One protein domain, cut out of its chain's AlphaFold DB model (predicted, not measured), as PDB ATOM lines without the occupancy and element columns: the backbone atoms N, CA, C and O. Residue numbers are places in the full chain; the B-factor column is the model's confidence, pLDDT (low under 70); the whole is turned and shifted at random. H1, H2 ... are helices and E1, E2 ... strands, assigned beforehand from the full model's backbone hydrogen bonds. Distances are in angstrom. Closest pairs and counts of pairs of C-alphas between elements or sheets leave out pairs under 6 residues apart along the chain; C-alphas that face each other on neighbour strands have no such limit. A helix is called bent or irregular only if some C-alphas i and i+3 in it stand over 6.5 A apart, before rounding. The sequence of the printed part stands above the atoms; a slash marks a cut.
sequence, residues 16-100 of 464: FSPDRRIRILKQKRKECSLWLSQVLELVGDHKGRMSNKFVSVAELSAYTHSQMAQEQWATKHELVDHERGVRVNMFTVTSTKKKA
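Overview. This is residues 16 to 100 of the 464 residues of the protein "Replication gene A protein" of Neorhizobium galegae bv. officinalis (UniProt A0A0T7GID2). What is the main picture? Two long helices, H1 and H2, make a narrow open V, joined near its closed end by the long loop of residues 40 to 56; past the far end of H2 comes a two-stranded hairpin, E1 and E2, whose residues 81 to 86 stick out, and the short helix H3 folds back over the last turns of H2. What is it made of, and how large is it? The 85 printed residues hold three named helices and two named strands in the order H1, H2, E1, E2, H3, the strands an antiparallel pair and the class mostly helix. The whole is only just extended, close to loose, with a radius of gyration of the C-alphas of 18.3 A and spans of 59 by 34 by 20 A.

Arrangement. How do the strands pair? E1, residues 77 to 81, and E2, residues 86 to 89, form an antiparallel hairpin with 161 degrees between their directions. N 79 and O 88 are 2.8 A apart and N 88 and O 79 are 2.9 A apart, within hydrogen-bond range. What touches what among the helices? H3, residues 90 to 100, touches residues 71 to 75 of H2, residues 57 to 75, at a steep tilt of 57 degrees, opposite ways; the closest C-alphas are those of Ala 74 and Phe 91, 4.6 A apart. H1, residues 18 to 39, and H2 only just touch, with 3 pairs of C-alphas within 8 A, made by residues 30 to 34 of H1 and residue 59 of H2; the closest are those of Leu 34 and Glu 59, 6.8 A apart. These two form a helical hairpin at a shallow tilt of 29 degrees, opposite ways. What stays apart, and are the helix backbones whole? H1 is apart from E1, E2 and H3. Each O i to N i+4 pair is within hydrogen-bond range in H1 and H2, but 5 of 7 are in H3, which is only just irregular: C-alphas 95 and 98 are 6.9 A apart.

Along the chain. How long are the elements? From first to last C-alpha E1 measures 13.4 A, E2 10.3 A, H1 31.5 A, H2 26.7 A and H3 15.0 A. Where are the anchor points? C-alpha 77, where E1 begins, is at (203.713, 189.841, 128.792). H1 begins with C-alpha 18 at (199.015, 174.466, 112.613), and H3 ends with C-alpha 100 at (184.769, 191.676, 136.587).

Size, cuts and confidence. How far does it reach? The two C-alphas farthest apart, those of Gly 48 and Glu 83, are 61.1 A apart. Which link is long, and is there a cut? The link from H1 to H2, 17 residues, is long, and the printed part has no cut. Where is confidence low? The mean pLDDT of the printed part is 86.8, and residues 47 to 49 are under 70.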
ATOM      1  N   PHE A  16     193.285 173.598 108.124       80.88
ATOM      2  CA  PHE A  16     193.494 174.562 109.198       80.88
ATOM      3  C   PHE A  16     194.976 174.860 109.449       80.88
ATOM      4  O   PHE A  16     195.848 173.987 109.361       80.88
ATOM      5  N   SER A  17     195.253 176.091 109.895       83.25
ATOM      6  CA  SER A  17     196.583 176.483 110.368       83.25
ATOM      7  C   SER A  17     197.101 175.526 111.461       83.25
ATOM      8  O   SER A  17     196.299 174.949 112.211       83.25
ATOM      9  N   PRO A  18     198.428 175.332 111.585       84.38
ATOM     10  CA  PRO A  18     199.015 174.466 112.613       84.38
ATOM     11  C   PRO A  18     198.495 174.757 114.031       84.38
ATOM     12  O   PRO A  18     198.083 173.842 114.744       84.38
ATOM     13  N   ASP A  19     198.394 176.033 114.411       80.12
ATOM     14  CA  ASP A  19     197.888 176.440 115.726       80.12
ATOM     15  C   ASP A  19     196.430 176.043 115.950       80.12
ATOM     16  O   ASP A  19     196.044 175.590 117.035       80.12
ATOM     17  N   ARG A  20     195.595 176.189 114.915       79.50
ATOM     18  CA  ARG A  20     194.186 175.800 114.984       79.50
ATOM     19  C   ARG A  20     194.049 174.284 115.123       79.50
ATOM     20  O   ARG A  20     193.250 173.842 115.950       79.50
ATOM     21  N   ARG A  21     194.866 173.495 114.416       84.62
ATOM     22  CA  ARG A  21     194.930 172.032 114.589       84.62
ATOM     23  C   ARG A  21     195.297 171.645 116.020       84.62
ATOM     24  O   ARG A  21     194.586 170.852 116.636       84.62
ATOM     25  N   ILE A  22     196.341 172.256 116.585       86.00
ATOM     26  CA  ILE A  22     196.781 171.993 117.967       86.00
ATOM     27  C   ILE A  22     195.655 172.276 118.968       86.00
ATOM     28  O   ILE A  22     195.433 171.483 119.885       86.00
ATOM     29  N   ARG A  23     194.913 173.380 118.805       84.62
ATOM     30  CA  ARG A  23     193.777 173.713 119.684       84.62
ATOM     31  C   ARG A  23     192.672 172.657 119.622       84.62
ATOM     32  O   ARG A  23     192.181 172.244 120.672       84.62
ATOM     33  N   ILE A  24     192.316 172.199 118.421       84.44
ATOM     34  CA  ILE A  24     191.296 171.157 118.223       84.44
ATOM     35  C   ILE A  24     191.730 169.847 118.893       84.44
ATOM     36  O   ILE A  24     190.966 169.276 119.671       84.44
ATOM     37  N   LEU A  25     192.969 169.407 118.660       87.81
ATOM     38  CA  LEU A  25     193.506 168.172 119.242       87.81
ATOM     39  C   LEU A  25     193.596 168.244 120.772       87.81
ATOM     40  O   LEU A  25     193.210 167.298 121.456       87.81
ATOM     41  N   LYS A  26     194.033 169.382 121.331       89.12
ATOM     42  CA  LYS A  26     194.036 169.604 122.786       89.12
ATOM     43  C   LYS A  26     192.633 169.493 123.377       89.12
ATOM     44  O   LYS A  26     192.487 168.903 124.444       89.12
ATOM     45  N   GLN A  27     191.616 170.034 122.702       89.00
ATOM     46  CA  GLN A  27     190.235 169.918 123.167       89.00
ATOM     47  C   GLN A  27     189.748 168.468 123.120       89.00
ATOM     48  O   GLN A  27     189.206 167.979 124.108       89.00
ATOM     49  N   LYS A  28     190.002 167.763 122.011       88.44
ATOM     50  CA  LYS A  28     189.622 166.354 121.857       88.44
ATOM     51  C   LYS A  28     190.286 165.454 122.892       88.44
ATOM     52  O   LYS A  28     189.620 164.614 123.480       88.44
ATOM     53  N   ARG A  29     191.563 165.695 123.207       91.81
ATOM     54  CA  ARG A  29     192.263 164.985 124.284       91.81
ATOM     55  C   ARG A  29     191.549 165.134 125.631       91.81
ATOM     56  O   ARG A  29     191.402 164.147 126.342       91.81
ATOM     57  N   LYS A  30     191.113 166.348 125.989       92.19
ATOM     58  CA  LYS A  30     190.389 166.594 127.251       92.19
ATOM     59  C   LYS A  30     189.035 165.885 127.286       92.19
ATOM     60  O   LYS A  30     188.677 165.316 128.309       92.19
ATOM     61  N   GLU A  31     188.307 165.921 126.172       90.88
ATOM     62  CA  GLU A  31     187.021 165.235 126.010       90.88
ATOM     63  C   GLU A  31     187.172 163.718 126.200       90.88
ATOM     64  O   GLU A  31     186.464 163.137 127.021       90.88
ATOM     65  N   CYS A  32     188.140 163.098 125.515       92.31
ATOM     66  CA  CYS A  32     188.413 161.665 125.647       92.31
ATOM     67  C   CYS A  32     188.877 161.292 127.058       92.31
ATOM     68  O   CYS A  32     188.439 160.276 127.584       92.31
ATOM     69  N   SER A  33     189.735 162.115 127.674       94.44
ATOM     70  CA  SER A  33     190.211 161.897 129.046       94.44
ATOM     71  C   SER A  33     189.043 161.840 130.028       94.44
ATOM     72  O   SER A  33     188.889 160.851 130.736       94.44
ATOM     73  N   LEU A  34     188.157 162.844 129.998       94.44
ATOM     74  CA  LEU A  34     187.008 162.884 130.902       94.44
ATOM     75  C   LEU A  34     186.057 161.700 130.679       94.44
ATOM     76  O   LEU A  34     185.566 161.123 131.645       94.44
ATOM     77  N   TRP A  35     185.815 161.320 129.423       95.19
ATOM     78  CA  TRP A  35     184.993 160.150 129.116       95.19
ATOM     79  C   TRP A  35     185.616 158.853 129.648       95.19
ATOM     80  O   TRP A  35     184.932 158.087 130.322       95.19
ATOM     81  N   LEU A  36     186.916 158.627 129.430       94.81
ATOM     82  CA  LEU A  36     187.625 157.474 129.995       94.81
ATOM     83  C   LEU A  36     187.540 157.462 131.525       94.81
ATOM     84  O   LEU A  36     187.277 156.419 132.114       94.81
ATOM     85  N   SER A  37     187.684 158.620 132.167       93.94
ATOM     86  CA  SER A  37     187.543 158.760 133.615       93.94
ATOM     87  C   SER A  37     186.134 158.394 134.112       93.94
ATOM     88  O   SER A  37     186.008 157.798 135.180       93.94
ATOM     89  N   GLN A  38     185.072 158.659 133.339       92.62
ATOM     90  CA  GLN A  38     183.719 158.163 133.645       92.62
ATOM     91  C   GLN A  38     183.604 156.641 133.456       92.62
ATOM     92  O   GLN A  38     183.011 155.964 134.293       92.62
ATOM     93  N   VAL A  39     184.196 156.086 132.391       92.31
ATOM     94  CA  VAL A  39     184.198 154.634 132.122       92.31
ATOM     95  C   VAL A  39     184.914 153.850 133.221       92.31
ATOM     96  O   VAL A  39     184.444 152.785 133.623       92.31
ATOM     97  N   LEU A  40     186.026 154.394 133.718       91.81
ATOM     98  CA  LEU A  40     186.845 153.822 134.785       91.81
ATOM     99  C   LEU A  40     186.295 154.103 136.191       91.81
ATOM    100  O   LEU A  40     186.912 153.693 137.174       91.81
ATOM    101  N   GLU A  41     185.144 154.780 136.301       91.31
ATOM    102  CA  GLU A  41     184.515 155.147 137.577       91.31
ATOM    103  C   GLU A  41     185.410 156.035 138.467       91.31
ATOM    104  O   GLU A  41     185.342 155.995 139.695       91.31
ATOM    105  N   LEU A  42     186.267 156.849 137.843       91.75
ATOM    106  CA  LEU A  42     187.071 157.882 138.507       91.75
ATOM    107  C   LEU A  42     186.288 159.195 138.680       91.75
ATOM    108  O   LEU A  42     186.734 160.094 139.394       91.75
ATOM    109  N   VAL A  43     185.126 159.306 138.027       91.12
ATOM    110  CA  VAL A  43     184.193 160.436 138.128       91.12
ATOM    111  C   VAL A  43     182.821 159.936 138.544       91.12
ATOM    112  O   VAL A  43     182.274 159.046 137.899       91.12
ATOM    113  N   GLY A  44     182.249 160.545 139.579       86.50
ATOM    114  CA  GLY A  44     180.964 160.150 140.154       86.50
ATOM    115  C   GLY A  44     181.077 159.780 141.628       86.50
ATOM    116  O   GLY A  44     182.153 159.807 142.211       86.50
ATOM    117  N   ASP A  45     179.948 159.445 142.247       79.12
ATOM    118  CA  ASP A  45     179.867 159.086 143.670       79.12
ATOM    119  C   ASP A  45     180.144 157.577 143.864       79.12
ATOM    120  O   ASP A  45     179.274 156.798 144.269       79.12
ATOM    121  N   HIS A  46     181.346 157.125 143.483       78.81
ATOM    122  CA  HIS A  46     181.755 155.719 143.589       78.81
ATOM    123  C   HIS A  46     182.438 155.469 144.936       78.81
ATOM    124  O   HIS A  46     183.655 155.608 145.091       78.81
ATOM    125  N   LYS A  47     181.638 155.082 145.934       69.75
ATOM    126  CA  LYS A  47     182.129 154.737 147.276       69.75
ATOM    127  C   LYS A  47     183.183 153.627 147.217       69.75
ATOM    128  O   LYS A  47     183.004 152.631 146.524       69.75
ATOM    129  N   GLY A  48     184.268 153.795 147.977       66.75
ATOM    130  CA  GLY A  48     185.368 152.825 148.042       66.75
ATOM    131  C   GLY A  48     186.334 152.864 146.851       66.75
ATOM    132  O   GLY A  48     187.250 152.052 146.797       66.75
ATOM    133  N   ARG A  49     186.162 153.807 145.913       69.06
ATOM    134  CA  ARG A  49     187.121 154.095 144.836       69.06
ATOM    135  C   ARG A  49     187.681 155.508 144.980       69.06
ATOM    136  O   ARG A  49     187.055 156.370 145.592       69.06
ATOM    137  N   MET A  50     188.835 155.756 144.358       77.62
ATOM    138  CA  MET A  50     189.443 157.088 144.215       77.62
ATOM    139  C   MET A  50     188.674 157.931 143.181       77.62
ATOM    140  O   MET A  50     189.225 158.334 142.157       77.62
ATOM    141  N   SER A  51     187.374 158.125 143.413       83.25
ATOM    142  CA  SER A  51     186.480 158.871 142.531       83.25
ATOM    143  C   SER A  51     186.242 160.281 143.059       83.25
ATOM    144  O   SER A  51     186.119 160.496 144.264       83.25
ATOM    145  N   ASN A  52     186.180 161.241 142.140       87.88
ATOM    146  CA  ASN A  52     185.884 162.636 142.442       87.88
ATOM    147  C   ASN A  52     184.593 163.070 141.747       87.88
ATOM    148  O   ASN A  52     184.159 162.491 140.748       87.88
ATOM    149  N   LYS A  53     183.966 164.128 142.268       89.25
ATOM    150  CA  LYS A  53     182.809 164.736 141.606       89.25
ATOM    151  C   LYS A  53     183.267 165.538 140.390       89.25
ATOM    152  O   LYS A  53     184.287 166.217 140.440       89.25
ATOM    153  N   PHE A  54     182.457 165.517 139.333       90.88
ATOM    154  CA  PHE A  54     182.578 166.334 138.115       90.88
ATOM    155  C   PHE A  54     183.741 165.966 137.177       90.88
ATOM    156  O   PHE A  54     183.541 165.918 135.962       90.88
ATOM    157  N   VAL A  55     184.938 165.724 137.720       93.62
ATOM    158  CA  VAL A  55     186.185 165.383 137.014       93.62
ATOM    159  C   VAL A  55     187.064 164.474 137.870       93.62
ATOM    160  O   VAL A  55     186.922 164.464 139.089       93.62
ATOM    161  N   SER A  56     188.002 163.741 137.261       93.50
ATOM    162  CA  SER A  56     188.995 162.981 138.027       93.50
ATOM    163  C   SER A  56     190.172 163.868 138.449       93.50
ATOM    164  O   SER A  56     190.341 164.999 137.978       93.50
ATOM    165  N   VAL A  57     191.050 163.319 139.294       91.62
ATOM    166  CA  VAL A  57     192.328 163.949 139.674       91.62
ATOM    167  C   VAL A  57     193.180 164.297 138.444       91.62
ATOM    168  O   VAL A  57     193.853 165.331 138.433       91.62
ATOM    169  N   ALA A  58     193.135 163.480 137.387       91.50
ATOM    170  CA  ALA A  58     193.931 163.697 136.181       91.50
ATOM    171  C   ALA A  58     193.473 164.942 135.404       91.50
ATOM    172  O   ALA A  58     194.302 165.772 135.020       91.50
ATOM    173  N   GLU A  59     192.161 165.122 135.209       94.50
ATOM    174  CA  GLU A  59     191.638 166.317 134.537       94.50
ATOM    175  C   GLU A  59     191.847 167.581 135.376       94.50
ATOM    176  O   GLU A  59     192.200 168.625 134.818       94.50
ATOM    177  N   LEU A  60     191.678 167.497 136.701       92.94
ATOM    178  CA  LEU A  60     191.931 168.623 137.602       92.94
ATOM    179  C   LEU A  60     193.406 169.053 137.564       92.94
ATOM    180  O   LEU A  60     193.705 170.246 137.459       92.94
ATOM    181  N   SER A  61     194.332 168.091 137.583       91.06
ATOM    182  CA  SER A  61     195.771 168.349 137.471       91.06
ATOM    183  C   SER A  61     196.122 168.983 136.120       91.06
ATOM    184  O   SER A  61     196.755 170.041 136.064       91.06
ATOM    185  N   ALA A  62     195.612 168.426 135.016       90.38
ATOM    186  CA  ALA A  62     195.829 168.975 133.679       90.38
ATOM    187  C   ALA A  62     195.271 170.402 133.527       90.38
ATOM    188  O   ALA A  62     195.890 171.250 132.873       90.38
ATOM    189  N   TYR A  63     194.112 170.685 134.130       91.94
ATOM    190  CA  TYR A  63     193.546 172.030 134.181       91.94
ATOM    191  C   TYR A  63     194.437 172.981 134.986       91.94
ATOM    192  O   TYR A  63     194.781 174.054 134.488       91.94
ATOM    193  N   THR A  64     194.878 172.565 136.172       90.62
ATOM    194  CA  THR A  64     195.758 173.352 137.050       90.62
ATOM    195  C   THR A  64     197.073 173.706 136.355       90.62
ATOM    196  O   THR A  64     197.436 174.879 136.300       90.62
ATOM    197  N   HIS A  65     197.728 172.741 135.702       87.94
ATOM    198  CA  HIS A  65     198.944 172.989 134.919       87.94
ATOM    199  C   HIS A  65     198.696 173.984 133.777       87.94
ATOM    200  O   HIS A  65     199.523 174.854 133.508       87.94
ATOM    201  N   SER A  66     197.536 173.898 133.112       88.31
ATOM    202  CA  SER A  66     197.159 174.859 132.072       88.31
ATOM    203  C   SER A  66     196.927 176.266 132.624       88.31
ATOM    204  O   SER A  66     197.217 177.225 131.911       88.31
ATOM    205  N   GLN A  67     196.381 176.405 133.837       88.75
ATOM    206  CA  GLN A  67     196.217 177.706 134.492       88.75
ATOM    207  C   GLN A  67     197.572 178.298 134.877       88.75
ATOM    208  O   GLN A  67     197.836 179.448 134.552       88.75
ATOM    209  N   MET A  68     198.465 177.490 135.451       85.31
ATOM    210  CA  MET A  68     199.812 177.936 135.813       85.31
ATOM    211  C   MET A  68     200.615 178.367 134.576       85.31
ATOM    212  O   MET A  68     201.238 179.421 134.587       85.31
ATOM    213  N   ALA A  69     200.548 177.623 133.467       87.00
ATOM    214  CA  ALA A  69     201.201 178.027 132.219       87.00
ATOM    215  C   ALA A  69     200.629 179.340 131.647       87.00
ATOM    216  O   ALA A  69     201.368 180.164 131.109       87.00
ATOM    217  N   GLN A  70     199.312 179.550 131.762       88.75
ATOM    218  CA  GLN A  70     198.667 180.796 131.347       88.75
ATOM    219  C   GLN A  70     199.106 181.978 132.221       88.75
ATOM    220  O   GLN A  70     199.322 183.071 131.705       88.75
ATOM    221  N   GLU A  71     199.253 181.752 133.520       86.19
ATOM    222  CA  GLU A  71     199.720 182.743 134.481       86.19
ATOM    223  C   GLU A  71     201.186 183.117 134.241       86.19
ATOM    224  O   GLU A  71     201.492 184.294 134.095       86.19
ATOM    225  N   GLN A  72     202.071 182.131 134.064       86.31
ATOM    226  CA  GLN A  72     203.471 182.351 133.683       86.31
ATOM    227  C   GLN A  72     203.612 183.117 132.364       86.31
ATOM    228  O   GLN A  72     204.547 183.895 132.177       86.31
ATOM    229  N   TRP A  73     202.721 182.857 131.406       90.44
ATOM    230  CA  TRP A  73     202.665 183.641 130.182       90.44
ATOM    231  C   TRP A  73     202.229 185.077 130.495       90.44
ATOM    232  O   TRP A  73     202.894 186.012 130.064       90.44
ATOM    233  N   ALA A  74     201.176 185.261 131.290       88.44
ATOM    234  CA  ALA A  74     200.650 186.575 131.639       88.44
ATOM    235  C   ALA A  74     201.646 187.434 132.440       88.44
ATOM    236  O   ALA A  74     201.716 188.633 132.212       88.44
ATOM    237  N   THR A  75     202.463 186.850 133.318       87.81
ATOM    238  CA  THR A  75     203.484 187.602 134.070       87.81
ATOM    239  C   THR A  75     204.636 188.086 133.195       87.81
ATOM    240  O   THR A  75     205.281 189.067 133.545       87.81
ATOM    241  N   LYS A  76     204.884 187.431 132.051       90.38
ATOM    242  CA  LYS A  76     205.970 187.748 131.103       90.38
ATOM    243  C   LYS A  76     205.539 188.651 129.943       90.38
ATOM    244  O   LYS A  76     206.369 188.950 129.084       90.38
ATOM    245  N   HIS A  77     204.267 189.039 129.882       91.25
ATOM    246  CA  HIS A  77     203.713 189.841 128.792       91.25
ATOM    247  C   HIS A  77     202.948 191.052 129.322       91.25
ATOM    248  O   HIS A  77     202.411 191.048 130.431       91.25
ATOM    249  N   GLU A  78     202.845 192.076 128.490       92.38
ATOM    250  CA  GLU A  78     202.084 193.288 128.755       92.38
ATOM    251  C   GLU A  78     201.209 193.668 127.561       92.38
ATOM    252  O   GLU A  78     201.460 193.270 126.424       92.38
ATOM    253  N   LEU A  79     200.135 194.397 127.848       89.88
ATOM    254  CA  LEU A  79     199.321 195.094 126.867       89.88
ATOM    255  C   LEU A  79     199.833 196.519 126.727       89.88
ATOM    256  O   LEU A  79     199.965 197.222 127.732       89.88
ATOM    257  N   VAL A  80     200.068 196.939 125.489       87.94
ATOM    258  CA  VAL A  80     200.584 198.265 125.161       87.94
ATOM    259  C   VAL A  80     199.588 198.983 124.260       87.94
ATOM    260  O   VAL A  80     199.213 198.476 123.204       87.94
ATOM    261  N   ASP A  81     199.145 200.155 124.704       86.50
ATOM    262  CA  ASP A  81     198.441 201.141 123.889       86.50
ATOM    263  C   ASP A  81     199.466 202.210 123.497       86.50
ATOM    264  O   ASP A  81     199.867 203.045 124.316       86.50
ATOM    265  N   HIS A  82     199.942 202.135 122.254       85.31
ATOM    266  CA  HIS A  82     200.998 203.015 121.753       85.31
ATOM    267  C   HIS A  82     200.542 204.466 121.602       85.31
ATOM    268  O   HIS A  82     201.361 205.366 121.766       85.31
ATOM    269  N   GLU A  83     199.261 204.704 121.316       82.62
ATOM    270  CA  GLU A  83     198.733 206.058 121.125       82.62
ATOM    271  C   GLU A  83     198.694 206.819 122.450       82.62
ATOM    272  O   GLU A  83     199.005 208.007 122.503       82.62
ATOM    273  N   ARG A  84     198.357 206.125 123.542       80.19
ATOM    274  CA  ARG A  84     198.257 206.723 124.882       80.19
ATOM    275  C   ARG A  84     199.520 206.564 125.725       80.19
ATOM    276  O   ARG A  84     199.578 207.099 126.830       80.19
ATOM    277  N   GLY A  85     200.491 205.782 125.255       83.31
ATOM    278  CA  GLY A  85     201.676 205.409 126.029       83.31
ATOM    279  C   GLY A  85     201.352 204.581 127.279       83.31
ATOM    280  O   GLY A  85     202.125 204.579 128.235       83.31
ATOM    281  N   VAL A  86     200.206 203.891 127.303       86.25
ATOM    282  CA  VAL A  86     199.757 203.103 128.460       86.25
ATOM    283  C   VAL A  86     200.266 201.672 128.329       86.25
ATOM    284  O   VAL A  86     200.040 201.011 127.318       86.25
ATOM    285  N   ARG A  87     200.913 201.168 129.385       87.75
ATOM    286  CA  ARG A  87     201.365 199.775 129.498       87.75
ATOM    287  C   ARG A  87     200.719 199.114 130.707       87.75
ATOM    288  O   ARG A  87     200.710 199.682 131.797       87.75
ATOM    289  N   VAL A  88     200.167 197.920 130.522       87.25
ATOM    290  CA  VAL A  88     199.510 197.155 131.590       87.25
ATOM    291  C   VAL A  88     199.987 195.711 131.551       87.25
ATOM    292  O   VAL A  88     199.832 195.029 130.541       87.25
ATOM    293  N   ASN A  89     200.508 195.203 132.668       87.88
ATOM    294  CA  ASN A  89     200.908 193.802 132.768       87.88
ATOM    295  C   ASN A  89     199.705 192.863 132.521       87.88
ATOM    296  O   ASN A  89     198.615 193.051 133.075       87.88
ATOM    297  N   MET A  90     199.896 191.824 131.703       88.69
ATOM    298  CA  MET A  90     198.833 190.888 131.335       88.69
ATOM    299  C   MET A  90     198.318 190.079 132.542       88.69
ATOM    300  O   MET A  90     197.146 189.686 132.579       88.69
ATOM    301  N   PHE A  91     199.140 189.869 133.573       87.00
ATOM    302  CA  PHE A  91     198.719 189.258 134.834       87.00
ATOM    303  C   PHE A  91     197.622 190.076 135.529       87.00
ATOM    304  O   PHE A  91     196.600 189.519 135.931       87.00
ATOM    305  N   THR A  92     197.748 191.402 135.585       82.31
ATOM    306  CA  THR A  92     196.723 192.290 136.165       82.31
ATOM    307  C   THR A  92     195.389 192.174 135.423       82.31
ATOM    308  O   THR A  92     194.314 192.133 136.026       82.31
ATOM    309  N   VAL A  93     195.432 192.043 134.098       83.56
ATOM    310  CA  VAL A  93     194.221 191.903 133.273       83.56
ATOM    311  C   VAL A  93     193.577 190.527 133.436       83.56
ATOM    312  O   VAL A  93     192.354 190.399 133.519       83.56
ATOM    313  N   THR A  94     194.383 189.469 133.488       80.69
ATOM    314  CA  THR A  94     193.874 188.096 133.607       80.69
ATOM    315  C   THR A  94     193.360 187.776 135.014       80.69
ATOM    316  O   THR A  94     192.322 187.119 135.127       80.69
ATOM    317  N   SER A  95     194.003 188.292 136.066       77.12
ATOM    318  CA  SER A  95     193.585 188.125 137.470       77.12
ATOM    319  C   SER A  95     192.255 188.823 137.784       77.12
ATOM    320  O   SER A  95     191.390 188.253 138.452       77.12
ATOM    321  N   THR A  96     192.015 190.016 137.233       78.38
ATOM    322  CA  THR A  96     190.781 190.793 137.478       78.38
ATOM    323  C   THR A  96     189.568 190.298 136.683       78.38
ATOM    324  O   THR A  96     188.421 190.572 137.050       78.38
ATOM    325  N   LYS A  97     189.786 189.508 135.625       81.44
ATOM    326  CA  LYS A  97     188.740 189.043 134.701       81.44
ATOM    327  C   LYS A  97     187.589 188.311 135.391       81.44
ATOM    328  O   LYS A  97     186.431 188.558 135.054       81.44
ATOM    329  N   LYS A  98     187.880 187.406 136.334       78.12
ATOM    330  CA  LYS A  98     186.838 186.641 137.049       78.12
ATOM    331  C   LYS A  98     185.965 187.566 137.898       78.12
ATOM    332  O   LYS A  98     184.744 187.525 137.776       78.12
ATOM    333  N   LYS A  99     186.590 188.458 138.677       81.31
ATOM    334  CA  LYS A  99     185.895 189.456 139.507       81.31
ATOM    335  C   LYS A  99     185.024 190.383 138.659       81.31
ATOM    336  O   LYS A  99     183.870 190.620 139.009       81.31
ATOM    337  N   ALA A 100     185.532 190.846 137.517       84.31
ATOM    338  CA  ALA A 100     184.769 191.676 136.587       84.31
ATOM    339  C   ALA A 100     183.547 190.931 136.015       84.31
ATOM    340  O   ALA A 100     182.452 191.486 135.982       84.31
TER     341      ALA A 100